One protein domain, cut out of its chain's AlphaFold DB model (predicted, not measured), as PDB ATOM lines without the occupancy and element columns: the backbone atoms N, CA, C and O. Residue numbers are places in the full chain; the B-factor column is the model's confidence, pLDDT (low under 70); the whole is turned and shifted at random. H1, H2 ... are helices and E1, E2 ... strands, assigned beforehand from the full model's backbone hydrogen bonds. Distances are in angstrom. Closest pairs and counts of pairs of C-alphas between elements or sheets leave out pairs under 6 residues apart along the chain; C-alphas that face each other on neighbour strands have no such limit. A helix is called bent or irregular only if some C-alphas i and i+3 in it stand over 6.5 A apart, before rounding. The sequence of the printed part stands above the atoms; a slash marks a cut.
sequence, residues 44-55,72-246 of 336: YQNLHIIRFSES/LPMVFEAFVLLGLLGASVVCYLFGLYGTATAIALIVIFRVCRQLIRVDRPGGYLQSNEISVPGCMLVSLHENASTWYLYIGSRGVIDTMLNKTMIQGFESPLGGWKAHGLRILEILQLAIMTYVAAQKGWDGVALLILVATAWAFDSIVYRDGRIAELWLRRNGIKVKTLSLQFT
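AT A GLANCE: This is residues 44 to 55 and 72 to 246 of the 336 residues of an uncharacterized protein of Fusarium culmorum (UniProt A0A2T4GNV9). Two lobes stand at opposite ends of an elongated, loose model: a helical lobe, in which H2 has H1 on one side and H4 on another while H5 meets H2 and H4 near one end, and a twisted sheet of four strands with the short helix H3 on it. Two connections run between the lobes: the small strand pair E2 and E5, and the chain from H5 through H6 into E6. The printed part has 187 residues, with six named helices and six named strands in the order E1 H1 H2 E2 E3 E4 H3 E5 H4 H5 H6 E6; the larger sheet, E3 E4 E1 E6, is mixed, and the class is mixed, helices and strands. The radius of gyration of the C-alphas is 22.4 A, and the spans are 64 by 42 by 31 A, only just elongated.

IN THESE COORDINATES: E1, residues 45 to 54, starts at C-alpha (-23.109, 19.266, 53.499) and is 29.1 A long. H1, residues 72 to 93, measures 31.8 A, and H2, residues 97 to 114, 25.9 A. E2 is residues 117 to 119, E3 134 to 139, E4 146 to 152, H3 154 to 161 and E5 168 to 170. H4, residues 174 to 197, measures 35.8 A and is irregular: C-alphas 175 and 178 are 7.2 A apart. H5, residues 201 to 220, is 28.4 A long; H6 is residues 223 to 234. E6, residues 236 to 245, is 28.2 A long and ends at C-alpha (-25.676, 23.513, 53.613).

HOW THE PARTS SIT: H2, the hub, touches H1 in a helical hairpin, C-alphas of Ser 88 and Ala 100 closest at 4.5 A, at a shallow tilt of 21 degrees. H2 touches H4, C-alphas of Gly 98 and Val 195 closest at 5.8 A. H5 touches H2 with residues 202 to 206 alone, C-alphas of Thr 99 and Leu 206 closest at 5.4 A. H1 and H5 are apart. E1 and E6 are antiparallel, with N 47 and O 243 at 2.8 A; E4 and E1 are parallel, with N 50 and O 149 at 2.8 A; the hairpin E3 and E4 has N 136 and O 150 at 2.9 A. H3 is on this sheet at a height of 7.6 A, over E4. H6 only grazes it with residues 228 to 234. E2 and E5 are antiparallel, with N 117 and O 170 at 2.8 A. Every O i to N i+4 pair is within hydrogen-bond range in H1, H2, H3, H5 and H6, and 18 of 20 in H4.

THE WHOLE: The C-alphas of Leu 93 and Thr 246, the two farthest apart, are 66.6 A apart. Residues 56 to 71 are not printed; C-alphas 55 and 72 are 22.6 A apart across this cut. The link E2 to E3 is long, and residues 211 to 227 stand free. Mean pLDDT of the printed part is 84.6, with residues 55, 72, 129 to 132, 171 to 173 and 175 under 70.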
ATOM      1  N   TYR A  44     -21.220  20.059  57.961       90.38
ATOM      2  CA  TYR A  44     -21.735  20.718  56.764       90.38
ATOM      3  C   TYR A  44     -21.896  19.734  55.597       90.38
ATOM      4  O   TYR A  44     -21.192  18.721  55.511       90.38
ATOM      5  N   GLN A  45     -22.855  20.022  54.721       93.06
ATOM      6  CA  GLN A  45     -23.109  19.266  53.499       93.06
ATOM      7  C   GLN A  45     -22.800  20.162  52.301       93.06
ATOM      8  O   GLN A  45     -23.381  21.229  52.170       93.06
ATOM      9  N   ASN A  46     -21.893  19.745  51.431       94.31
ATOM     10  CA  ASN A  46     -21.558  20.462  50.211       94.31
ATOM     11  C   ASN A  46     -22.333  19.850  49.043       94.31
ATOM     12  O   ASN A  46     -22.247  18.642  48.807       94.31
ATOM     13  N   LEU A  47     -23.070  20.683  48.314       94.12
ATOM     14  CA  LEU A  47     -23.792  20.312  47.107       94.12
ATOM     15  C   LEU A  47     -23.155  21.015  45.909       94.12
ATOM     16  O   LEU A  47     -23.187  22.241  45.807       94.12
ATOM     17  N   HIS A  48     -22.600  20.228  44.996       94.25
ATOM     18  CA  HIS A  48     -22.102  20.688  43.709       94.25
ATOM     19  C   HIS A  48     -23.164  20.420  42.651       94.25
ATOM     20  O   HIS A  48     -23.463  19.272  42.337       94.25
ATOM     21  N   ILE A  49     -23.739  21.475  42.096       91.19
ATOM     22  CA  ILE A  49     -24.726  21.395  41.030       91.19
ATOM     23  C   ILE A  49     -24.013  21.620  39.702       91.19
ATOM     24  O   ILE A  49     -23.336  22.629  39.513       91.19
ATOM     25  N   ILE A  50     -24.155  20.666  38.791       91.31
ATOM     26  CA  ILE A  50     -23.516  20.647  37.481       91.31
ATOM     27  C   ILE A  50     -24.630  20.605  36.439       91.31
ATOM     28  O   ILE A  50     -25.307  19.590  36.268       91.31
ATOM     29  N   ARG A  51     -24.833  21.724  35.747       88.69
ATOM     30  CA  ARG A  51     -25.864  21.860  34.721       88.69
ATOM     31  C   ARG A  51     -25.262  21.690  33.335       88.69
ATOM     32  O   ARG A  51     -24.369  22.446  32.954       88.69
ATOM     33  N   PHE A  52     -25.794  20.742  32.573       87.56
ATOM     34  CA  PHE A  52     -25.461  20.514  31.174       87.56
ATOM     35  C   PHE A  52     -26.526  21.121  30.270       87.56
ATOM     36  O   PHE A  52     -27.668  20.665  30.233       87.56
ATOM     37  N   SER A  53     -26.131  22.109  29.481       82.31
ATOM     38  CA  SER A  53     -26.965  22.658  28.413       82.31
ATOM     39  C   SER A  53     -26.354  22.321  27.063       82.31
ATOM     40  O   SER A  53     -25.135  22.407  26.872       82.31
ATOM     41  N   GLU A  54     -27.200  21.950  26.111       76.25
ATOM     42  CA  GLU A  54     -26.774  21.785  24.729       76.25
ATOM     43  C   GLU A  54     -26.568  23.169  24.120       76.25
ATOM     44  O   GLU A  54     -27.427  24.039  24.228       76.25
ATOM     45  N   SER A  55     -25.411  23.406  23.506       68.69
ATOM     46  CA  SER A  55     -25.215  24.634  22.747       68.69
ATOM     47  C   SER A  55     -26.096  24.575  21.496       68.69
ATOM     48  O   SER A  55     -26.025  23.596  20.752       68.69
ATOM     49  N   LEU A  72      -5.800  22.368  12.383       63.09
ATOM     50  CA  LEU A  72      -4.802  23.006  13.252       63.09
ATOM     51  C   LEU A  72      -4.172  22.055  14.289       63.09
ATOM     52  O   LEU A  72      -2.942  22.020  14.363       63.09
ATOM     53  N   PRO A  73      -4.937  21.256  15.062       70.06
ATOM     54  CA  PRO A  73      -4.333  20.305  15.993       70.06
ATOM     55  C   PRO A  73      -3.560  19.195  15.271       70.06
ATOM     56  O   PRO A  73      -2.523  18.769  15.769       70.06
ATOM     57  N   MET A  74      -4.006  18.771  14.084       71.38
ATOM     58  CA  MET A  74      -3.314  17.758  13.281       71.38
ATOM     59  C   MET A  74      -1.972  18.270  12.741       71.38
ATOM     60  O   MET A  74      -0.965  17.571  12.811       71.38
ATOM     61  N   VAL A  75      -1.944  19.512  12.252       80.00
ATOM     62  CA  VAL A  75      -0.731  20.184  11.768       80.00
ATOM     63  C   VAL A  75       0.250  20.417  12.915       80.00
ATOM     64  O   VAL A  75       1.432  20.108  12.785       80.00
ATOM     65  N   PHE A  76      -0.233  20.892  14.065       81.31
ATOM     66  CA  PHE A  76       0.597  21.051  15.259       81.31
ATOM     67  C   PHE A  76       1.193  19.714  15.723       81.31
ATOM     68  O   PHE A  76       2.384  19.635  16.019       81.31
ATOM     69  N   GLU A  77       0.395  18.644  15.740       81.44
ATOM     70  CA  GLU A  77       0.882  17.316  16.115       81.44
ATOM     71  C   GLU A  77       1.923  16.783  15.116       81.44
ATOM     72  O   GLU A  77       2.926  16.204  15.536       81.44
ATOM     73  N   ALA A  78       1.753  17.051  13.817       84.94
ATOM     74  CA  ALA A  78       2.748  16.726  12.796       84.94
ATOM     75  C   ALA A  78       4.071  17.490  12.999       84.94
ATOM     76  O   ALA A  78       5.139  16.883  12.921       84.94
ATOM     77  N   PHE A  79       4.020  18.786  13.335       88.06
ATOM     78  CA  PHE A  79       5.221  19.568  13.664       88.06
ATOM     79  C   PHE A  79       5.952  19.025  14.894       88.06
ATOM     80  O   PHE A  79       7.178  18.924  14.885       88.06
ATOM     81  N   VAL A  80       5.216  18.624  15.935       86.62
ATOM     82  CA  VAL A  80       5.807  18.003  17.131       86.62
ATOM     83  C   VAL A  80       6.488  16.677  16.784       86.62
ATOM     84  O   VAL A  80       7.596  16.421  17.254       86.62
ATOM     85  N   LEU A  81       5.863  15.840  15.950       87.81
ATOM     86  CA  LEU A  81       6.467  14.582  15.497       87.81
ATOM     87  C   LEU A  81       7.740  14.817  14.679       87.81
ATOM     88  O   LEU A  81       8.741  14.145  14.917       87.81
ATOM     89  N   LEU A  82       7.723  15.792  13.766       91.19
ATOM     90  CA  LEU A  82       8.891  16.146  12.961       91.19
ATOM     91  C   LEU A  82      10.035  16.681  13.837       91.19
ATOM     92  O   LEU A  82      11.185  16.286  13.653       91.19
ATOM     93  N   GLY A  83       9.714  17.514  14.832       90.31
ATOM     94  CA  GLY A  83      10.681  18.017  15.809       90.31
ATOM     95  C   GLY A  83      11.302  16.907  16.661       90.31
ATOM     96  O   GLY A  83      12.516  16.887  16.844       90.31
ATOM     97  N   LEU A  84      10.502  15.941  17.126       90.56
ATOM     98  CA  LEU A  84      10.999  14.776  17.870       90.56
ATOM     99  C   LEU A  84      11.892  13.880  17.003       90.56
ATOM    100  O   LEU A  84      12.927  13.410  17.471       90.56
ATOM    101  N   LEU A  85      11.523  13.666  15.740       92.44
ATOM    102  CA  LEU A  85      12.329  12.880  14.809       92.44
ATOM    103  C   LEU A  85      13.670  13.571  14.521       92.44
ATOM    104  O   LEU A  85      14.712  12.924  14.580       92.44
ATOM    105  N   GLY A  86      13.660  14.891  14.314       91.12
ATOM    106  CA  GLY A  86      14.879  15.694  14.196       91.12
ATOM    107  C   GLY A  86      15.758  15.618  15.448       91.12
ATOM    108  O   GLY A  86      16.957  15.368  15.341       91.12
ATOM    109  N   ALA A  87      15.166  15.743  16.639       90.75
ATOM    110  CA  ALA A  87      15.887  15.609  17.906       90.75
ATOM    111  C   ALA A  87      16.521  14.217  18.071       90.75
ATOM    112  O   ALA A  87      17.664  14.118  18.509       90.75
ATOM    113  N   SER A  88      15.825  13.149  17.664       92.19
ATOM    114  CA  SER A  88      16.370  11.784  17.676       92.19
ATOM    115  C   SER A  88      17.610  11.656  16.784       92.19
ATOM    116  O   SER A  88      18.633  11.143  17.238       92.19
ATOM    117  N   VAL A  89      17.568  12.192  15.555       92.81
ATOM    118  CA  VAL A  89      18.721  12.196  14.633       92.81
ATOM    119  C   VAL A  89      19.905  12.956  15.230       92.81
ATOM    120  O   VAL A  89      21.030  12.459  15.212       92.81
ATOM    121  N   VAL A  90      19.662  14.131  15.814       92.12
ATOM    122  CA  VAL A  90      20.707  14.927  16.472       92.12
ATOM    123  C   VAL A  90      21.328  14.160  17.645       92.12
ATOM    124  O   VAL A  90      22.550  14.085  17.746       92.12
ATOM    125  N   CYS A  91      20.519  13.520  18.495       90.81
ATOM    126  CA  CYS A  91      21.022  12.691  19.592       90.81
ATOM    127  C   CYS A  91      21.886  11.517  19.099       90.81
ATOM    128  O   CYS A  91      22.914  11.232  19.712       90.81
ATOM    129  N   TYR A  92      21.522  10.877  17.979       92.12
ATOM    130  CA  TYR A  92      22.352   9.835  17.365       92.12
ATOM    131  C   TYR A  92      23.715  10.369  16.905       92.12
ATOM    132  O   TYR A  92      24.729   9.714  17.143       92.12
ATOM    133  N   LEU A  93      23.754  11.560  16.301       92.19
ATOM    134  CA  LEU A  93      25.002  12.191  15.851       92.19
ATOM    135  C   LEU A  93      25.942  12.544  17.017       92.19
ATOM    136  O   LEU A  93      27.156  12.460  16.866       92.19
ATOM    137  N   PHE A  94      25.392  12.879  18.187       89.12
ATOM    138  CA  PHE A  94      26.162  13.163  19.406       89.12
ATOM    139  C   PHE A  94      26.502  11.917  20.246       89.12
ATOM    140  O   PHE A  94      27.054  12.049  21.338       89.12
ATOM    141  N   GLY A  95      26.180  10.708  19.772       87.88
ATOM    142  CA  GLY A  95      26.473   9.458  20.486       87.88
ATOM    143  C   GLY A  95      25.569   9.179  21.695       87.88
ATOM    144  O   GLY A  95      25.883   8.320  22.518       87.88
ATOM    145  N   LEU A  96      24.432   9.874  21.811       90.62
ATOM    146  CA  LEU A  96      23.423   9.687  22.865       90.62
ATOM    147  C   LEU A  96      22.411   8.609  22.444       90.62
ATOM    148  O   LEU A  96      21.222   8.873  22.247       90.62
ATOM    149  N   TYR A  97      22.909   7.393  22.216       90.50
ATOM    150  CA  TYR A  97      22.152   6.319  21.566       90.50
ATOM    151  C   TYR A  97      20.892   5.904  22.335       90.50
ATOM    152  O   TYR A  97      19.862   5.615  21.719       90.50
ATOM    153  N   GLY A  98      20.938   5.875  23.666       88.75
ATOM    154  CA  GLY A  98      19.803   5.465  24.478       88.75
ATOM    155  C   GLY A  98      18.708   6.524  24.530       88.75
ATOM    156  O   GLY A  98      17.539   6.191  24.323       88.75
ATOM    157  N   THR A  99      19.066   7.804  24.683       90.75
ATOM    158  CA  THR A  99      18.102   8.915  24.573       90.75
ATOM    159  C   THR A  99      17.500   8.985  23.170       90.75
ATOM    160  O   THR A  99      16.284   9.114  23.031       90.75
ATOM    161  N   ALA A 100      18.314   8.826  22.122       91.44
ATOM    162  CA  ALA A 100      17.834   8.822  20.741       91.44
ATOM    163  C   ALA A 100      16.817   7.699  20.484       91.44
ATOM    164  O   ALA A 100      15.762   7.943  19.888       91.44
ATOM    165  N   THR A 101      17.094   6.497  21.001       91.38
ATOM    166  CA  THR A 101      16.197   5.336  20.896       91.38
ATOM    167  C   THR A 101      14.914   5.545  21.706       91.38
ATOM    168  O   THR A 101      13.827   5.233  21.221       91.38
ATOM    169  N   ALA A 102      15.002   6.143  22.899       91.06
ATOM    170  CA  ALA A 102      13.830   6.501  23.699       91.06
ATOM    171  C   ALA A 102      12.928   7.520  22.977       91.06
ATOM    172  O   ALA A 102      11.705   7.383  22.996       91.06
ATOM    173  N   ILE A 103      13.510   8.517  22.300       92.00
ATOM    174  CA  ILE A 103      12.752   9.479  21.484       92.00
ATOM    175  C   ILE A 103      12.101   8.776  20.284       92.00
ATOM    176  O   ILE A 103      10.919   9.000  20.014       92.00
ATOM    177  N   ALA A 104      12.823   7.888  19.594       91.38
ATOM    178  CA  ALA A 104      12.278   7.128  18.466       91.38
ATOM    179  C   ALA A 104      11.076   6.259  18.884       91.38
ATOM    180  O   ALA A 104      10.052   6.239  18.199       91.38
ATOM    181  N   LEU A 105      11.148   5.607  20.047       91.06
ATOM    182  CA  LEU A 105      10.028   4.846  20.602       91.06
ATOM    183  C   LEU A 105       8.834   5.728  20.974       91.06
ATOM    184  O   LEU A 105       7.697   5.329  20.723       91.06
ATOM    185  N   ILE A 106       9.060   6.939  21.494       90.06
ATOM    186  CA  ILE A 106       7.983   7.916  21.731       90.06
ATOM    187  C   ILE A 106       7.289   8.287  20.414       90.06
ATOM    188  O   ILE A 106       6.058   8.372  20.375       90.06
ATOM    189  N   VAL A 107       8.047   8.488  19.330       90.19
ATOM    190  CA  VAL A 107       7.485   8.767  17.996       90.19
ATOM    191  C   VAL A 107       6.630   7.593  17.521       90.19
ATOM    192  O   VAL A 107       5.468   7.798  17.165       90.19
ATOM    193  N   ILE A 108       7.149   6.362  17.595       89.12
ATOM    194  CA  ILE A 108       6.404   5.149  17.224       89.12
ATOM    195  C   ILE A 108       5.124   5.028  18.058       89.12
ATOM    196  O   ILE A 108       4.044   4.820  17.508       89.12
ATOM    197  N   PHE A 109       5.207   5.235  19.374       87.25
ATOM    198  CA  PHE A 109       4.057   5.177  20.274       87.25
ATOM    199  C   PHE A 109       2.983   6.211  19.908       87.25
ATOM    200  O   PHE A 109       1.792   5.892  19.876       87.25
ATOM    201  N   ARG A 110       3.388   7.445  19.579       86.62
ATOM    202  CA  ARG A 110       2.464   8.505  19.143       86.62
ATOM    203  C   ARG A 110       1.785   8.166  17.819       86.62
ATOM    204  O   ARG A 110       0.572   8.348  17.718       86.62
ATOM    205  N   VAL A 111       2.522   7.625  16.851       85.19
ATOM    206  CA  VAL A 111       1.953   7.165  15.572       85.19
ATOM    207  C   VAL A 111       0.963   6.024  15.809       85.19
ATOM    208  O   VAL A 111      -0.177   6.098  15.353       85.19
ATOM    209  N   CYS A 112       1.334   5.011  16.600       83.25
ATOM    210  CA  CYS A 112       0.423   3.926  16.972       83.25
ATOM    211  C   CYS A 112      -0.855   4.458  17.632       83.25
ATOM    212  O   CYS A 112      -1.946   3.996  17.305       83.25
ATOM    213  N   ARG A 113      -0.744   5.459  18.515       80.19
ATOM    214  CA  ARG A 113      -1.895   6.098  19.166       80.19
ATOM    215  C   ARG A 113      -2.817   6.802  18.168       80.19
ATOM    216  O   ARG A 113      -4.028   6.684  18.303       80.19
ATOM    217  N   GLN A 114      -2.274   7.505  17.174       77.94
ATOM    218  CA  GLN A 114      -3.078   8.176  16.139       77.94
ATOM    219  C   GLN A 114      -3.839   7.192  15.245       77.94
ATOM    220  O   GLN A 114      -4.924   7.501  14.757       77.94
ATOM    221  N   LEU A 115      -3.288   5.991  15.052       76.94
ATOM    222  CA  LEU A 115      -3.932   4.923  14.288       76.94
ATOM    223  C   LEU A 115      -5.062   4.227  15.060       76.94
ATOM    224  O   LEU A 115      -5.823   3.463  14.464       76.94
ATOM    225  N   ILE A 116      -5.179   4.455  16.372       79.00
ATOM    226  CA  ILE A 116      -6.265   3.907  17.185       79.00
ATOM    227  C   ILE A 116      -7.481   4.820  17.054       79.00
ATOM    228  O   ILE A 116      -7.498   5.953  17.533       79.00
ATOM    229  N   ARG A 117      -8.537   4.292  16.440       76.88
ATOM    230  CA  ARG A 117      -9.854   4.920  16.418       76.88
ATOM    231  C   ARG A 117     -10.667   4.402  17.595       76.88
ATOM    232  O   ARG A 117     -10.817   3.199  17.789       76.88
ATOM    233  N   VAL A 118     -11.167   5.326  18.407       78.38
ATOM    234  CA  VAL A 118     -12.065   5.007  19.519       78.38
ATOM    235  C   VAL A 118     -13.471   4.862  18.958       78.38
ATOM    236  O   VAL A 118     -14.029   5.842  18.465       78.38
ATOM    237  N   ASP A 119     -14.024   3.659  19.048       78.88
ATOM    238  CA  ASP A 119     -15.395   3.385  18.644       78.88
ATOM    239  C   ASP A 119     -16.363   3.727  19.786       78.88
ATOM    240  O   ASP A 119     -16.131   3.402  20.962       78.88
ATOM    241  N   ARG A 120     -17.436   4.438  19.442       80.62
ATOM    242  CA  ARG A 120     -18.420   4.961  20.396       80.62
ATOM    243  C   ARG A 120     -19.772   4.313  20.128       80.62
ATOM    244  O   ARG A 120     -20.150   4.187  18.968       80.62
ATOM    245  N   PRO A 121     -20.536   3.980  21.179       80.50
ATOM    246  CA  PRO A 121     -21.800   3.290  20.995       80.50
ATOM    247  C   PRO A 121     -22.819   4.106  20.201       80.50
ATOM    248  O   PRO A 121     -22.901   5.334  20.326       80.50
ATOM    249  N   GLY A 122     -23.634   3.398  19.412       72.38
ATOM    250  CA  GLY A 122     -24.794   3.972  18.734       72.38
ATOM    251  C   GLY A 122     -25.722   4.637  19.754       72.38
ATOM    252  O   GLY A 122     -26.166   3.995  20.702       72.38
ATOM    253  N   GLY A 123     -25.967   5.941  19.600       73.19
ATOM    254  CA  GLY A 123     -26.713   6.746  20.579       73.19
ATOM    255  C   GLY A 123     -25.847   7.497  21.601       73.19
ATOM    256  O   GLY A 123     -26.360   7.971  22.617       73.19
ATOM    257  N   TYR A 124     -24.541   7.634  21.356       77.44
ATOM    258  CA  TYR A 124     -23.642   8.477  22.148       77.44
ATOM    259  C   TYR A 124     -24.198   9.901  22.346       77.44
ATOM    260  O   TYR A 124     -24.489  10.598  21.372       77.44
ATOM    261  N   LEU A 125     -24.331  10.337  23.609       78.38
ATOM    262  CA  LEU A 125     -24.938  11.616  24.027       78.38
ATOM    263  C   LEU A 125     -26.408  11.815  23.620       78.38
ATOM    264  O   LEU A 125     -26.958  12.896  23.836       78.38
ATOM    265  N   GLN A 126     -27.058  10.796  23.062       78.44
ATOM    266  CA  GLN A 126     -28.476  10.837  22.734       78.44
ATOM    267  C   GLN A 126     -29.297  10.289  23.902       78.44
ATOM    268  O   GLN A 126     -28.906   9.347  24.604       78.44
ATOM    269  N   SER A 127     -30.439  10.930  24.137       72.69
ATOM    270  CA  SER A 127     -31.434  10.430  25.075       72.69
ATOM    271  C   SER A 127     -32.314   9.413  24.362       72.69
ATOM    272  O   SER A 127     -32.792   9.686  23.264       72.69
ATOM    273  N   ASN A 128     -32.556   8.269  24.998       70.19
ATOM    274  CA  ASN A 128     -33.571   7.323  24.527       70.19
ATOM    275  C   ASN A 128     -34.975   7.765  24.972       70.19
ATOM    276  O   ASN A 128     -35.973   7.317  24.422       70.19
ATOM    277  N   GLU A 129     -35.047   8.654  25.966       67.44
ATOM    278  CA  GLU A 129     -36.286   9.197  26.507       67.44
ATOM    279  C   GLU A 129     -36.454  10.634  26.011       67.44
ATOM    280  O   GLU A 129     -35.655  11.525  26.321       67.44
ATOM    281  N   ILE A 130     -37.474  10.850  25.188       59.56
ATOM    282  CA  ILE A 130     -37.816  12.163  24.648       59.56
ATOM    283  C   ILE A 130     -38.473  12.971  25.776       59.56
ATOM    284  O   ILE A 130     -39.306  12.439  26.503       59.56
ATOM    285  N   SER A 131     -38.136  14.260  25.891       61.75
ATOM    286  CA  SER A 131     -38.825  15.300  26.689       61.75
ATOM    287  C   SER A 131     -38.592  15.407  28.207       61.75
ATOM    288  O   SER A 131     -39.080  16.372  28.791       61.75
ATOM    289  N   VAL A 132     -37.804  14.539  28.858       69.31
ATOM    290  CA  VAL A 132     -37.535  14.677  30.311       69.31
ATOM    291  C   VAL A 132     -36.099  15.153  30.574       69.31
ATOM    292  O   VAL A 132     -35.156  14.450  30.190       69.31
ATOM    293  N   PRO A 133     -35.888  16.310  31.237       75.25
ATOM    294  CA  PRO A 133     -34.554  16.716  31.664       75.25
ATOM    295  C   PRO A 133     -34.002  15.701  32.672       75.25
ATOM    296  O   PRO A 133     -34.701  15.250  33.578       75.25
ATOM    297  N   GLY A 134     -32.739  15.317  32.507       79.38
ATOM    298  CA  GLY A 134     -32.056  14.445  33.450       79.38
ATOM    299  C   GLY A 134     -31.763  15.203  34.740       79.38
ATOM    300  O   GLY A 134     -31.236  16.312  34.693       79.38
ATOM    301  N   CYS A 135     -32.099  14.594  35.873       86.56
ATOM    302  CA  CYS A 135     -31.749  15.055  37.209       86.56
ATOM    303  C   CYS A 135     -31.200  13.851  37.978       86.56
ATOM    304  O   CYS A 135     -31.945  12.922  38.292       86.56
ATOM    305  N   MET A 136     -29.887  13.815  38.208       88.75
ATOM    306  CA  MET A 136     -29.219  12.695  38.871       88.75
ATOM    307  C   MET A 136     -28.378  13.181  40.039       88.75
ATOM    308  O   MET A 136     -27.481  14.006  39.874       88.75
ATOM    309  N   LEU A 137     -28.655  12.634  41.218       91.06
ATOM    310  CA  LEU A 137     -27.881  12.873  42.426       91.06
ATOM    311  C   LEU A 137     -26.865  11.745  42.611       91.06
ATOM    312  O   LEU A 137     -27.231  10.574  42.669       91.06
ATOM    313  N   VAL A 138     -25.595  12.110  42.742       91.62
ATOM    314  CA  VAL A 138     -24.481  11.184  42.933       91.62
ATOM    315  C   VAL A 138     -23.722  11.557  44.197       91.62
ATOM    316  O   VAL A 138     -23.423  12.721  44.464       91.62
ATOM    317  N   SER A 139     -23.381  10.545  44.981       91.00
ATOM    318  CA  SER A 139     -22.490  10.662  46.129       91.00
ATOM    319  C   SER A 139     -21.688   9.373  46.271       91.00
ATOM    320  O   SER A 139     -22.017   8.360  45.657       91.00
ATOM    321  N   LEU A 140     -20.628   9.407  47.080       89.31
ATOM    322  CA  LEU A 140     -19.832   8.210  47.360       89.31
ATOM    323  C   LEU A 140     -20.637   7.160  48.148       89.31
ATOM    324  O   LEU A 140     -20.425   5.964  47.983       89.31
ATOM    325  N   HIS A 141     -21.528   7.616  49.031       88.00
ATOM    326  CA  HIS A 141     -22.412   6.797  49.854       88.00
ATOM    327  C   HIS A 141     -23.542   7.670  50.426       88.00
ATOM    328  O   HIS A 141     -23.386   8.883  50.555       88.00
ATOM    329  N   GLU A 142     -24.645   7.065  50.875       87.50
ATOM    330  CA  GLU A 142     -25.836   7.784  51.380       87.50
ATOM    331  C   GLU A 142     -25.550   8.699  52.589       87.50
ATOM    332  O   GLU A 142     -26.231   9.693  52.832       87.50
ATOM    333  N   ASN A 143     -24.496   8.389  53.346       87.94
ATOM    334  CA  ASN A 143     -24.037   9.161  54.503       87.94
ATOM    335  C   ASN A 143     -22.891  10.144  54.158       87.94
ATOM    336  O   ASN A 143     -22.155  10.564  55.061       87.94
ATOM    337  N   ALA A 144     -22.677  10.482  52.883       89.38
ATOM    338  CA  ALA A 144     -21.631  11.413  52.463       89.38
ATOM    339  C   ALA A 144     -21.925  12.848  52.942       89.38
ATOM    340  O   ALA A 144     -23.030  13.169  53.387       89.38
ATOM    341  N   SER A 145     -20.898  13.700  52.917       91.50
ATOM    342  CA  SER A 145     -21.019  15.154  53.124       91.50
ATOM    343  C   SER A 145     -20.872  15.941  51.831       91.50
ATOM    344  O   SER A 145     -21.125  17.135  51.841       91.50
ATOM    345  N   THR A 146     -20.476  15.295  50.738       94.19
ATOM    346  CA  THR A 146     -20.303  15.928  49.433       94.19
ATOM    347  C   THR A 146     -21.201  15.222  48.434       94.19
ATOM    348  O   THR A 146     -21.143  13.997  48.303       94.19
ATOM    349  N   TRP A 147     -22.024  16.006  47.752       94.25
ATOM    350  CA  TRP A 147     -23.061  15.550  46.842       94.25
ATOM    351  C   TRP A 147     -22.902  16.262  45.503       94.25
ATOM    352  O   TRP A 147     -22.605  17.454  45.468       94.25
ATOM    353  N   TYR A 148     -23.111  15.535  44.411       94.12
ATOM    354  CA  TYR A 148     -23.053  16.056  43.052       94.12
ATOM    355  C   TYR A 148     -24.419  15.886  42.399       94.12
ATOM    356  O   TYR A 148     -24.902  14.766  42.257       94.12
ATOM    357  N   LEU A 149     -25.047  16.990  42.021       92.25
ATOM    358  CA  LEU A 149     -26.335  17.006  41.345       92.25
ATOM    359  C   LEU A 149     -26.131  17.384  39.881       92.25
ATOM    360  O   LEU A 149     -25.752  18.511  39.573       92.25
ATOM    361  N   TYR A 150     -26.400  16.447  38.984       91.06
ATOM    362  CA  TYR A 150     -26.312  16.644  37.545       91.06
ATOM    363  C   TYR A 150     -27.696  16.956  36.975       91.06
ATOM    364  O   TYR A 150     -28.614  16.154  37.136       91.06
ATOM    365  N   ILE A 151     -27.842  18.104  36.309       88.69
ATOM    366  CA  ILE A 151     -29.114  18.580  35.735       88.69
ATOM    367  C   ILE A 151     -28.934  18.895  34.249       88.69
ATOM    368  O   ILE A 151     -27.913  19.461  33.865       88.69
ATOM    369  N   GLY A 152     -29.913  18.581  33.396       86.38
ATOM    370  CA  GLY A 152     -29.933  19.037  32.000       86.38
ATOM    371  C   GLY A 152     -30.245  17.949  30.979       86.38
ATOM    372  O   GLY A 152     -31.177  17.173  31.162       86.38
ATOM    373  N   SER A 153     -29.497  17.903  29.870       84.50
ATOM    374  CA  SER A 153     -29.721  16.892  28.822       84.50
ATOM    375  C   SER A 153     -29.470  15.482  29.361       84.50
ATOM    376  O   SER A 153     -28.337  15.118  29.691       84.50
ATOM    377  N   ARG A 154     -30.531  14.669  29.434       83.88
ATOM    378  CA  ARG A 154     -30.476  13.313  29.993       83.88
ATOM    379  C   ARG A 154     -29.492  12.412  29.255       83.88
ATOM    380  O   ARG A 154     -28.760  11.677  29.898       83.88
ATOM    381  N   GLY A 155     -29.402  12.530  27.929       83.94
ATOM    382  CA  GLY A 155     -28.446  11.759  27.132       83.94
ATOM    383  C   GLY A 155     -26.991  12.023  27.525       83.94
ATOM    384  O   GLY A 155     -26.193  11.088  27.583       83.94
ATOM    385  N   VAL A 156     -26.649  13.274  27.850       86.19
ATOM    386  CA  VAL A 156     -25.306  13.656  28.318       86.19
ATOM    387  C   VAL A 156     -25.038  13.082  29.705       86.19
ATOM    388  O   VAL A 156     -24.010  12.440  29.910       86.19
ATOM    389  N   ILE A 157     -25.980  13.271  30.631       88.69
ATOM    390  CA  ILE A 157     -25.867  12.801  32.019       88.69
ATOM    391  C   ILE A 157     -25.750  11.276  32.062       88.69
ATOM    392  O   ILE A 157     -24.823  10.748  32.673       88.69
ATOM    393  N   ASP A 158     -26.625  10.572  31.340       87.12
ATOM    394  CA  ASP A 158     -26.579   9.118  31.209       87.12
ATOM    395  C   ASP A 158     -25.241   8.672  30.624       87.12
ATOM    396  O   ASP A 158     -24.655   7.722  31.121       87.12
ATOM    397  N   THR A 159     -24.716   9.358  29.605       85.81
ATOM    398  CA  THR A 159     -23.415   9.013  29.004       85.81
ATOM    399  C   THR A 159     -22.247   9.189  29.972       85.81
ATOM    400  O   THR A 159     -21.260   8.469  29.866       85.81
ATOM    401  N   MET A 160     -22.344  10.123  30.917       84.75
ATOM    402  CA  MET A 160     -21.299  10.336  31.916       84.75
ATOM    403  C   MET A 160     -21.379   9.361  33.090       84.75
ATOM    404  O   MET A 160     -20.340   9.002  33.639       84.75
ATOM    405  N   LEU A 161     -22.589   8.971  33.497       87.06
ATOM    406  CA  LEU A 161     -22.800   8.254  34.757       87.06
ATOM    407  C   LEU A 161     -23.218   6.792  34.590       87.06
ATOM    408  O   LEU A 161     -22.938   5.991  35.476       87.06
ATOM    409  N   ASN A 162     -23.899   6.439  33.498       84.56
ATOM    410  CA  ASN A 162     -24.603   5.159  33.381       84.56
ATOM    411  C   ASN A 162     -24.287   4.375  32.093       84.56
ATOM    412  O   ASN A 162     -24.173   3.153  32.123       84.56
ATOM    413  N   LYS A 163     -24.131   5.049  30.948       85.56
ATOM    414  CA  LYS A 163     -23.790   4.425  29.662       85.56
ATOM    415  C   LYS A 163     -22.276   4.376  29.490       85.56
ATOM    416  O   LYS A 163     -21.541   5.251  29.941       85.56
ATOM    417  N   THR A 164     -21.802   3.372  28.766       81.75
ATOM    418  CA  THR A 164     -20.397   3.299  28.372       81.75
ATOM    419  C   THR A 164     -20.075   4.407  27.367       81.75
ATOM    420  O   THR A 164     -20.795   4.630  26.397       81.75
ATOM    421  N   MET A 165     -18.971   5.125  27.581       79.88
ATOM    422  CA  MET A 165     -18.509   6.149  26.632       79.88
ATOM    423  C   MET A 165     -17.726   5.561  25.450       79.88
ATOM    424  O   MET A 165     -17.553   6.232  24.433       79.88
ATOM    425  N   ILE A 166     -17.226   4.336  25.603       83.00
ATOM    426  CA  ILE A 166     -16.356   3.642  24.653       83.00
ATOM    427  C   ILE A 166     -16.903   2.226  24.494       83.00
ATOM    428  O   ILE A 166     -17.083   1.526  25.490       83.00
ATOM    429  N   GLN A 167     -17.174   1.821  23.255       80.62
ATOM    430  CA  GLN A 167     -17.623   0.463  22.936       80.62
ATOM    431  C   GLN A 167     -16.448  -0.416  22.502       80.62
ATOM    432  O   GLN A 167     -16.397  -1.601  22.828       80.62
ATOM    433  N   GLY A 168     -15.467   0.173  21.819       77.56
ATOM    434  CA  GLY A 168     -14.312  -0.556  21.332       77.56
ATOM    435  C   GLY A 168     -13.203   0.356  20.833       77.56
ATOM    436  O   GLY A 168     -13.289   1.581  20.861       77.56
ATOM    437  N   PHE A 169     -12.134  -0.278  20.371       75.81
ATOM    438  CA  PHE A 169     -11.031   0.392  19.698       75.81
ATOM    439  C   PHE A 169     -10.807  -0.305  18.367       75.81
ATOM    440  O   PHE A 169     -10.455  -1.489  18.354       75.81
ATOM    441  N   GLU A 170     -10.967   0.412  17.268       74.06
ATOM    442  CA  GLU A 170     -10.589  -0.063  15.946       74.06
ATOM    443  C   GLU A 170      -9.162   0.392  15.647       74.06
ATOM    444  O   GLU A 170      -8.780   1.538  15.883       74.06
ATOM    445  N   SER A 171      -8.331  -0.522  15.162       67.94
ATOM    446  CA  SER A 171      -6.974  -0.205  14.733       67.94
ATOM    447  C   SER A 171      -6.607  -1.120  13.572       67.94
ATOM    448  O   SER A 171      -6.946  -2.307  13.626       67.94
ATOM    449  N   PRO A 172      -5.866  -0.623  12.564       64.62
ATOM    450  CA  PRO A 172      -5.342  -1.467  11.489       64.62
ATOM    451  C   PRO A 172      -4.407  -2.576  12.006       64.62
ATOM    452  O   PRO A 172      -4.166  -3.550  11.306       64.62
ATOM    453  N   LEU A 173      -3.919  -2.468  13.249       64.31
ATOM    454  CA  LEU A 173      -3.039  -3.440  13.908       64.31
ATOM    455  C   LEU A 173      -3.780  -4.682  14.460       64.31
ATOM    456  O   LEU A 173      -3.161  -5.554  15.074       64.31
ATOM    457  N   GLY A 174      -5.102  -4.777  14.272       72.88
ATOM    458  CA  GLY A 174      -5.900  -5.958  14.613       72.88
ATOM    459  C   GLY A 174      -5.802  -6.377  16.089       72.88
ATOM    460  O   GLY A 174      -5.750  -5.542  16.998       72.88
ATOM    461  N   GLY A 175      -5.779  -7.691  16.345       69.75
ATOM    462  CA  GLY A 175      -5.679  -8.264  17.698       69.75
ATOM    463  C   GLY A 175      -4.339  -8.009  18.402       69.75
ATOM    464  O   GLY A 175      -4.252  -8.130  19.623       69.75
ATOM    465  N   TRP A 176      -3.306  -7.597  17.663       71.75
ATOM    466  CA  TRP A 176      -1.968  -7.344  18.205       71.75
ATOM    467  C   TRP A 176      -1.829  -5.974  18.872       71.75
ATOM    468  O   TRP A 176      -0.836  -5.730  19.549       71.75
ATOM    469  N   LYS A 177      -2.834  -5.096  18.765       75.06
ATOM    470  CA  LYS A 177      -2.803  -3.726  19.310       75.06
ATOM    471  C   LYS A 177      -2.425  -3.648  20.796       75.06
ATOM    472  O   LYS A 177      -1.567  -2.858  21.178       75.06
ATOM    473  N   ALA A 178      -3.037  -4.484  21.638       75.50
ATOM    474  CA  ALA A 178      -2.824  -4.440  23.083       75.50
ATOM    475  C   ALA A 178      -1.450  -5.003  23.468       75.50
ATOM    476  O   ALA A 178      -0.792  -4.488  24.368       75.50
ATOM    477  N   HIS A 179      -1.002  -6.039  22.757       81.38
ATOM    478  CA  HIS A 179       0.310  -6.638  22.972       81.38
ATOM    479  C   HIS A 179       1.431  -5.736  22.449       81.38
ATOM    480  O   HIS A 179       2.408  -5.533  23.159       81.38
ATOM    481  N   GLY A 180       1.265  -5.128  21.273       83.75
ATOM    482  CA  GLY A 180       2.236  -4.211  20.678       83.75
ATOM    483  C   GLY A 180       2.493  -2.984  21.549       83.75
ATOM    484  O   GLY A 180       3.646  -2.679  21.837       83.75
ATOM    485  N   LEU A 181       1.437  -2.330  22.051       84.62
ATOM    486  CA  LEU A 181       1.594  -1.194  22.969       84.62
ATOM    487  C   LEU A 181       2.273  -1.591  24.284       84.62
ATOM    488  O   LEU A 181       3.137  -0.861  24.759       84.62
ATOM    489  N   ARG A 182       1.940  -2.762  24.842       86.38
ATOM    490  CA  ARG A 182       2.607  -3.270  26.052       86.38
ATOM    491  C   ARG A 182       4.082  -3.580  25.815       86.38
ATOM    492  O   ARG A 182       4.904  -3.284  26.670       86.38
ATOM    493  N   ILE A 183       4.425  -4.169  24.671       88.31
ATOM    494  CA  ILE A 183       5.822  -4.444  24.310       88.31
ATOM    495  C   ILE A 183       6.587  -3.128  24.151       88.31
ATOM    496  O   ILE A 183       7.685  -3.009  24.686       88.31
ATOM    497  N   LEU A 184       5.999  -2.133  23.480       88.56
ATOM    498  CA  LEU A 184       6.583  -0.795  23.341       88.56
ATOM    499  C   LEU A 184       6.820  -0.133  24.705       88.56
ATOM    500  O   LEU A 184       7.889   0.423  24.930       88.56
ATOM    501  N   GLU A 185       5.861  -0.232  25.625       89.06
ATOM    502  CA  GLU A 185       5.985   0.298  26.987       89.06
ATOM    503  C   GLU A 185       7.102  -0.399  27.778       89.06
ATOM    504  O   GLU A 185       7.947   0.264  28.381       89.06
ATOM    505  N   ILE A 186       7.163  -1.733  27.726       92.44
ATOM    506  CA  ILE A 186       8.228  -2.513  28.372       92.44
ATOM    507  C   ILE A 186       9.595  -2.140  27.790       92.44
ATOM    508  O   ILE A 186      10.553  -1.954  28.540       92.44
ATOM    509  N   LEU A 187       9.689  -2.007  26.465       92.25
ATOM    510  CA  LEU A 187      10.927  -1.646  25.783       92.25
ATOM    511  C   LEU A 187      11.381  -0.229  26.158       92.25
ATOM    512  O   LEU A 187      12.561  -0.026  26.441       92.25
ATOM    513  N   GLN A 188      10.447   0.723  26.240       91.50
ATOM    514  CA  GLN A 188      10.728   2.084  26.695       91.50
ATOM    515  C   GLN A 188      11.294   2.085  28.120       91.50
ATOM    516  O   GLN A 188      12.334   2.694  28.370       91.50
ATOM    517  N   LEU A 189      10.653   1.367  29.046       91.38
ATOM    518  CA  LEU A 189      11.125   1.252  30.428       91.38
ATOM    519  C   LEU A 189      12.501   0.584  30.510       91.38
ATOM    520  O   LEU A 189      13.358   1.036  31.273       91.38
ATOM    521  N   ALA A 190      12.739  -0.460  29.712       92.69
ATOM    522  CA  ALA A 190      14.024  -1.150  29.661       92.69
ATOM    523  C   ALA A 190      15.150  -0.218  29.189       92.69
ATOM    524  O   ALA A 190      16.202  -0.171  29.824       92.69
ATOM    525  N   ILE A 191      14.914   0.572  28.135       90.62
ATOM    526  CA  ILE A 191      15.894   1.539  27.619       90.62
ATOM    527  C   ILE A 191      16.148   2.651  28.632       90.62
ATOM    528  O   ILE A 191      17.303   2.941  28.930       90.62
ATOM    529  N   MET A 192      15.099   3.232  29.219       89.81
ATOM    530  CA  MET A 192      15.272   4.279  30.232       89.81
ATOM    531  C   MET A 192      16.057   3.766  31.447       89.81
ATOM    532  O   MET A 192      16.921   4.469  31.968       89.81
ATOM    533  N   THR A 193      15.815   2.519  31.858       90.12
ATOM    534  CA  THR A 193      16.548   1.872  32.958       90.12
ATOM    535  C   THR A 193      18.004   1.597  32.585       90.12
ATOM    536  O   THR A 193      18.902   1.844  33.387       90.12
ATOM    537  N   TYR A 194      18.252   1.117  31.365       89.88
ATOM    538  CA  TYR A 194      19.596   0.873  30.847       89.88
ATOM    539  C   TYR A 194      20.429   2.159  30.808       89.88
ATOM    540  O   TYR A 194      21.534   2.196  31.346       89.88
ATOM    541  N   VAL A 195      19.866   3.238  30.261       90.19
ATOM    542  CA  VAL A 195      20.524   4.551  30.182       90.19
ATOM    543  C   VAL A 195      20.798   5.121  31.572       90.19
ATOM    544  O   VAL A 195      21.896   5.609  31.836       90.19
ATOM    545  N   ALA A 196      19.838   5.001  32.495       87.00
ATOM    546  CA  ALA A 196      20.025   5.424  33.880       87.00
ATOM    547  C   ALA A 196      21.147   4.637  34.583       87.00
ATOM    548  O   ALA A 196      21.908   5.205  35.369       87.00
ATOM    549  N   ALA A 197      21.287   3.341  34.283       86.75
ATOM    550  CA  ALA A 197      22.347   2.506  34.841       86.75
ATOM    551  C   ALA A 197      23.740   2.867  34.296       86.75
ATOM    552  O   ALA A 197      24.731   2.707  35.009       86.75
ATOM    553  N   GLN A 198      23.832   3.374  33.063       82.44
ATOM    554  CA  GLN A 198      25.110   3.591  32.382       82.44
ATOM    555  C   GLN A 198      25.941   4.791  32.858       82.44
ATOM    556  O   GLN A 198      27.060   4.948  32.386       82.44
ATOM    557  N   LYS A 199      25.477   5.602  33.822       73.00
ATOM    558  CA  LYS A 199      26.246   6.729  34.411       73.00
ATOM    559  C   LYS A 199      27.007   7.588  33.376       73.00
ATOM    560  O   LYS A 199      28.125   8.028  33.628       73.00
ATOM    561  N   GLY A 200      26.407   7.810  32.208       85.19
ATOM    562  CA  GLY A 200      26.988   8.587  31.114       85.19
ATOM    563  C   GLY A 200      26.232   9.887  30.847       85.19
ATOM    564  O   GLY A 200      25.176  10.144  31.431       85.19
ATOM    565  N   TRP A 201      26.740  10.678  29.900       87.25
ATOM    566  CA  TRP A 201      26.073  11.886  29.392       87.25
ATOM    567  C   TRP A 201      24.673  11.609  28.822       87.25
ATOM    568  O   TRP A 201      23.798  12.467  28.895       87.25
ATOM    569  N   ASP A 202      24.432  10.384  28.352       87.56
ATOM    570  CA  ASP A 202      23.119   9.911  27.903       87.56
ATOM    571  C   ASP A 202      22.068   9.927  29.029       87.56
ATOM    572  O   ASP A 202      20.918  10.292  28.809       87.56
ATOM    573  N   GLY A 203      22.469   9.652  30.275       86.62
ATOM    574  CA  GLY A 203      21.583   9.768  31.437       86.62
ATOM    575  C   GLY A 203      21.166  11.210  31.732       86.62
ATOM    576  O   GLY A 203      20.017  11.456  32.099       86.62
ATOM    577  N   VAL A 204      22.073  12.173  31.530       89.56
ATOM    578  CA  VAL A 204      21.776  13.606  31.698       89.56
ATOM    579  C   VAL A 204      20.813  14.080  30.608       89.56
ATOM    580  O   VAL A 204      19.830  14.755  30.912       89.56
ATOM    581  N   ALA A 205      21.049  13.682  29.355       88.88
ATOM    582  CA  ALA A 205      20.156  13.994  28.240       88.88
ATOM    583  C   ALA A 205      18.750  13.405  28.451       88.88
ATOM    584  O   ALA A 205      17.750  14.107  28.278       88.88
ATOM    585  N   LEU A 206      18.664  12.155  28.916       89.75
ATOM    586  CA  LEU A 206      17.396  11.520  29.263       89.75
ATOM    587  C   LEU A 206      16.681  12.245  30.413       89.75
ATOM    588  O   LEU A 206      15.464  12.421  30.360       89.75
ATOM    589  N   LEU A 207      17.409  12.701  31.437       90.88
ATOM    590  CA  LEU A 207      16.827  13.471  32.539       90.88
ATOM    591  C   LEU A 207      16.211  14.787  32.040       90.88
ATOM    592  O   LEU A 207      15.087  15.118  32.418       90.88
ATOM    593  N   ILE A 208      16.916  15.508  31.162       91.12
ATOM    594  CA  ILE A 208      16.408  16.738  30.534       91.12
ATOM    595  C   ILE A 208      15.149  16.437  29.713       91.12
ATOM    596  O   ILE A 208      14.164  17.175  29.806       91.12
ATOM    597  N   LEU A 209      15.144  15.336  28.953       90.12
ATOM    598  CA  LEU A 209      13.977  14.894  28.188       90.12
ATOM    599  C   LEU A 209      12.769  14.645  29.104       90.12
ATOM    600  O   LEU A 209      11.677  15.138  28.827       90.12
ATOM    601  N   VAL A 210      12.964  13.924  30.213       90.44
ATOM    602  CA  VAL A 210      11.901  13.626  31.187       90.44
ATOM    603  C   VAL A 210      11.390  14.899  31.861       90.44
ATOM    604  O   VAL A 210      10.178  15.087  31.954       90.44
ATOM    605  N   ALA A 211      12.283  15.798  32.283       92.31
ATOM    606  CA  ALA A 211      11.901  17.074  32.889       92.31
ATOM    607  C   ALA A 211      11.093  17.945  31.914       92.31
ATOM    608  O   ALA A 211      10.067  18.516  32.288       92.31
ATOM    609  N   THR A 212      11.509  17.989  30.645       90.31
ATOM    610  CA  THR A 212      10.796  18.712  29.582       90.31
ATOM    611  C   THR A 212       9.427  18.091  29.317       90.31
ATOM    612  O   THR A 212       8.439  18.813  29.198       90.31
ATOM    613  N   ALA A 213       9.343  16.759  29.263       87.44
ATOM    614  CA  ALA A 213       8.082  16.049  29.079       87.44
ATOM    615  C   ALA A 213       7.114  16.296  30.245       87.44
ATOM    616  O   ALA A 213       5.941  16.566  30.006       87.44
ATOM    617  N   TRP A 214       7.605  16.273  31.485       89.56
ATOM    618  CA  TRP A 214       6.808  16.571  32.676       89.56
ATOM    619  C   TRP A 214       6.306  18.021  32.692       89.56
ATOM    620  O   TRP A 214       5.120  18.266  32.918       89.56
ATOM    621  N   ALA A 215       7.176  18.986  32.379       89.38
ATOM    622  CA  ALA A 215       6.785  20.389  32.265       89.38
ATOM    623  C   ALA A 215       5.724  20.582  31.168       89.38
ATOM    624  O   ALA A 215       4.701  21.228  31.398       89.38
ATOM    625  N   PHE A 216       5.920  19.962  30.003       85.81
ATOM    626  CA  PHE A 216       4.951  19.998  28.911       85.81
ATOM    627  C   PHE A 216       3.604  19.384  29.314       85.81
ATOM    628  O   PHE A 216       2.562  19.988  29.063       85.81
ATOM    629  N   ASP A 217       3.616  18.223  29.971       83.81
ATOM    630  CA  ASP A 217       2.409  17.532  30.433       83.81
ATOM    631  C   ASP A 217       1.609  18.392  31.418       83.81
ATOM    632  O   ASP A 217       0.408  18.595  31.240       83.81
ATOM    633  N   SER A 218       2.298  19.032  32.368       82.94
ATOM    634  CA  SER A 218       1.669  19.923  33.350       82.94
ATOM    635  C   SER A 218       0.961  21.138  32.722       82.94
ATOM    636  O   SER A 218      -0.060  21.603  33.234       82.94
ATOM    637  N   ILE A 219       1.472  21.640  31.590       81.69
ATOM    638  CA  ILE A 219       0.942  22.822  30.894       81.69
ATOM    639  C   ILE A 219      -0.170  22.432  29.907       81.69
ATOM    640  O   ILE A 219      -1.196  23.119  29.796       81.69
ATOM    641  N   VAL A 220       0.033  21.346  29.159       75.62
ATOM    642  CA  VAL A 220      -0.828  20.958  28.033       75.62
ATOM    643  C   VAL A 220      -1.951  20.023  28.469       75.62
ATOM    644  O   VAL A 220      -3.097  20.235  28.070       75.62
ATOM    645  N   TYR A 221      -1.652  19.041  29.318       71.00
ATOM    646  CA  TYR A 221      -2.562  17.957  29.700       71.00
ATOM    647  C   TYR A 221      -3.112  18.096  31.121       71.00
ATOM    648  O   TYR A 221      -3.475  17.109  31.751       71.00
ATOM    649  N   ARG A 222      -3.269  19.326  31.622       76.12
ATOM    650  CA  ARG A 222      -4.015  19.556  32.866       76.12
ATOM    651  C   ARG A 222      -5.408  18.924  32.738       76.12
ATOM    652  O   ARG A 222      -6.157  19.322  31.848       76.12
ATOM    653  N   ASP A 223      -5.765  17.994  33.628       73.06
ATOM    654  CA  ASP A 223      -6.975  17.149  33.530       73.06
ATOM    655  C   ASP A 223      -8.253  17.924  33.158       73.06
ATOM    656  O   ASP A 223      -9.053  17.495  32.324       73.06
ATOM    657  N   GLY A 224      -8.412  19.132  33.713       76.44
ATOM    658  CA  GLY A 224      -9.543  20.013  33.417       76.44
ATOM    659  C   GLY A 224      -9.635  20.458  31.951       76.44
ATOM    660  O   GLY A 224     -10.738  20.563  31.421       76.44
ATOM    661  N   ARG A 225      -8.504  20.661  31.263       78.62
ATOM    662  CA  ARG A 225      -8.469  21.073  29.848       78.62
ATOM    663  C   ARG A 225      -8.929  19.968  28.911       78.62
ATOM    664  O   ARG A 225      -9.585  20.264  27.918       78.62
ATOM    665  N   ILE A 226      -8.609  18.708  29.207       80.69
ATOM    666  CA  ILE A 226      -9.044  17.574  28.378       80.69
ATOM    667  C   ILE A 226     -10.565  17.431  28.466       80.69
ATOM    668  O   ILE A 226     -11.237  17.312  27.439       80.69
ATOM    669  N   ALA A 227     -11.110  17.510  29.683       83.31
ATOM    670  CA  ALA A 227     -12.551  17.498  29.906       83.31
ATOM    671  C   ALA A 227     -13.235  18.695  29.226       83.31
ATOM    672  O   ALA A 227     -14.230  18.522  28.523       83.31
ATOM    673  N   GLU A 228     -12.672  19.896  29.359       82.31
ATOM    674  CA  GLU A 228     -13.184  21.102  28.707       82.31
ATOM    675  C   GLU A 228     -13.162  20.989  27.176       82.31
ATOM    676  O   GLU A 228     -14.142  21.321  26.508       82.31
ATOM    677  N   LEU A 229     -12.070  20.480  26.603       81.19
ATOM    678  CA  LEU A 229     -11.939  20.282  25.164       81.19
ATOM    679  C   LEU A 229     -12.936  19.240  24.657       81.19
ATOM    680  O   LEU A 229     -13.549  19.439  23.606       81.19
ATOM    681  N   TRP A 230     -13.163  18.167  25.416       83.94
ATOM    682  CA  TRP A 230     -14.214  17.200  25.118       83.94
ATOM    683  C   TRP A 230     -15.610  17.840  25.175       83.94
ATOM    684  O   TRP A 230     -16.396  17.656  24.242       83.94
ATOM    685  N   LEU A 231     -15.914  18.648  26.196       85.06
ATOM    686  CA  LEU A 231     -17.192  19.362  26.317       85.06
ATOM    687  C   LEU A 231     -17.421  20.308  25.130       85.06
ATOM    688  O   LEU A 231     -18.446  20.218  24.450       85.06
ATOM    689  N   ARG A 232     -16.424  21.141  24.799       82.50
ATOM    690  CA  ARG A 232     -16.450  22.054  23.642       82.50
ATOM    691  C   ARG A 232     -16.602  21.294  22.322       82.50
ATOM    692  O   ARG A 232     -17.435  21.649  21.478       82.50
ATOM    693  N   ARG A 233     -15.856  20.197  22.145       79.69
ATOM    694  CA  ARG A 233     -15.943  19.346  20.948       79.69
ATOM    695  C   ARG A 233     -17.320  18.716  20.798       79.69
ATOM    696  O   ARG A 233     -17.789  18.604  19.674       79.69
ATOM    697  N   ASN A 234     -18.010  18.378  21.881       79.31
ATOM    698  CA  ASN A 234     -19.374  17.848  21.825       79.31
ATOM    699  C   ASN A 234     -20.465  18.936  21.901       79.31
ATOM    700  O   ASN A 234     -21.645  18.622  21.778       79.31
ATOM    701  N   GLY A 235     -20.088  20.216  22.017       80.19
ATOM    702  CA  GLY A 235     -21.034  21.338  22.048       80.19
ATOM    703  C   GLY A 235     -21.848  21.384  23.342       80.19
ATOM    704  O   GLY A 235     -22.985  21.853  23.341       80.19
ATOM    705  N   ILE A 236     -21.285  20.861  24.427       85.38
ATOM    706  CA  ILE A 236     -21.901  20.814  25.748       85.38
ATOM    707  C   ILE A 236     -21.367  22.004  26.540       85.38
ATOM    708  O   ILE A 236     -20.156  22.147  26.717       85.38
ATOM    709  N   LYS A 237     -22.268  22.857  27.022       86.56
ATOM    710  CA  LYS A 237     -21.934  23.917  27.976       86.56
ATOM    711  C   LYS A 237     -22.220  23.407  29.383       86.56
ATOM    712  O   LYS A 237     -23.265  22.798  29.617       86.56
ATOM    713  N   VAL A 238     -21.289  23.662  30.296       87.38
ATOM    714  CA  VAL A 238     -21.395  23.264  31.701       87.38
ATOM    715  C   VAL A 238     -21.400  24.508  32.565       87.38
ATOM    716  O   VAL A 238     -20.496  25.333  32.453       87.38
ATOM    717  N   LYS A 239     -22.405  24.629  33.429       88.12
ATOM    718  CA  LYS A 239     -22.425  25.607  34.521       88.12
ATOM    719  C   LYS A 239     -22.297  24.846  35.833       88.12
ATOM    720  O   LYS A 239     -22.992  23.851  36.030       88.12
ATOM    721  N   THR A 240     -21.410  25.295  36.712       89.12
ATOM    722  CA  THR A 240     -21.215  24.693  38.031       89.12
ATOM    723  C   THR A 240     -21.574  25.691  39.121       89.12
ATOM    724  O   THR A 240     -21.236  26.868  39.039       89.12
ATOM    725  N   LEU A 241     -22.270  25.215  40.147       90.88
ATOM    726  CA  LEU A 241     -22.593  25.970  41.352       90.88
ATOM    727  C   LEU A 241     -22.257  25.094  42.552       90.88
ATOM    728  O   LEU A 241     -22.583  23.913  42.562       90.88
ATOM    729  N   SER A 242     -21.588  25.649  43.557       92.25
ATOM    730  CA  SER A 242     -21.255  24.917  44.780       92.25
ATOM    731  C   SER A 242     -21.857  25.639  45.968       92.25
ATOM    732  O   SER A 242     -21.590  26.821  46.162       92.25
ATOM    733  N   LEU A 243     -22.660  24.928  46.753       92.50
ATOM    734  CA  LEU A 243     -23.335  25.467  47.926       92.50
ATOM    735  C   LEU A 243     -23.015  24.624  49.151       92.50
ATOM    736  O   LEU A 243     -22.933  23.397  49.076       92.50
ATOM    737  N   GLN A 244     -22.862  25.293  50.289       93.88
ATOM    738  CA  GLN A 244     -22.668  24.645  51.574       93.88
ATOM    739  C   GLN A 244     -23.936  24.778  52.414       93.88
ATOM    740  O   GLN A 244     -24.369  25.871  52.763       93.88
ATOM    741  N   PHE A 245     -24.506  23.638  52.769       91.94
ATOM    742  CA  PHE A 245     -25.676  23.513  53.613       91.94
ATOM    743  C   PHE A 245     -25.275  23.164  55.039       91.94
ATOM    744  O   PHE A 245     -24.339  22.404  55.308       91.94
ATOM    745  N   THR A 246     -26.053  23.679  55.980       90.38
ATOM    746  CA  THR A 246     -25.849  23.444  57.410       90.38
ATOM    747  C   THR A 246     -26.295  22.053  57.874       90.38
ATOM    748  O   THR A 246     -25.958  21.648  58.991       90.38
TER     749      THR A 246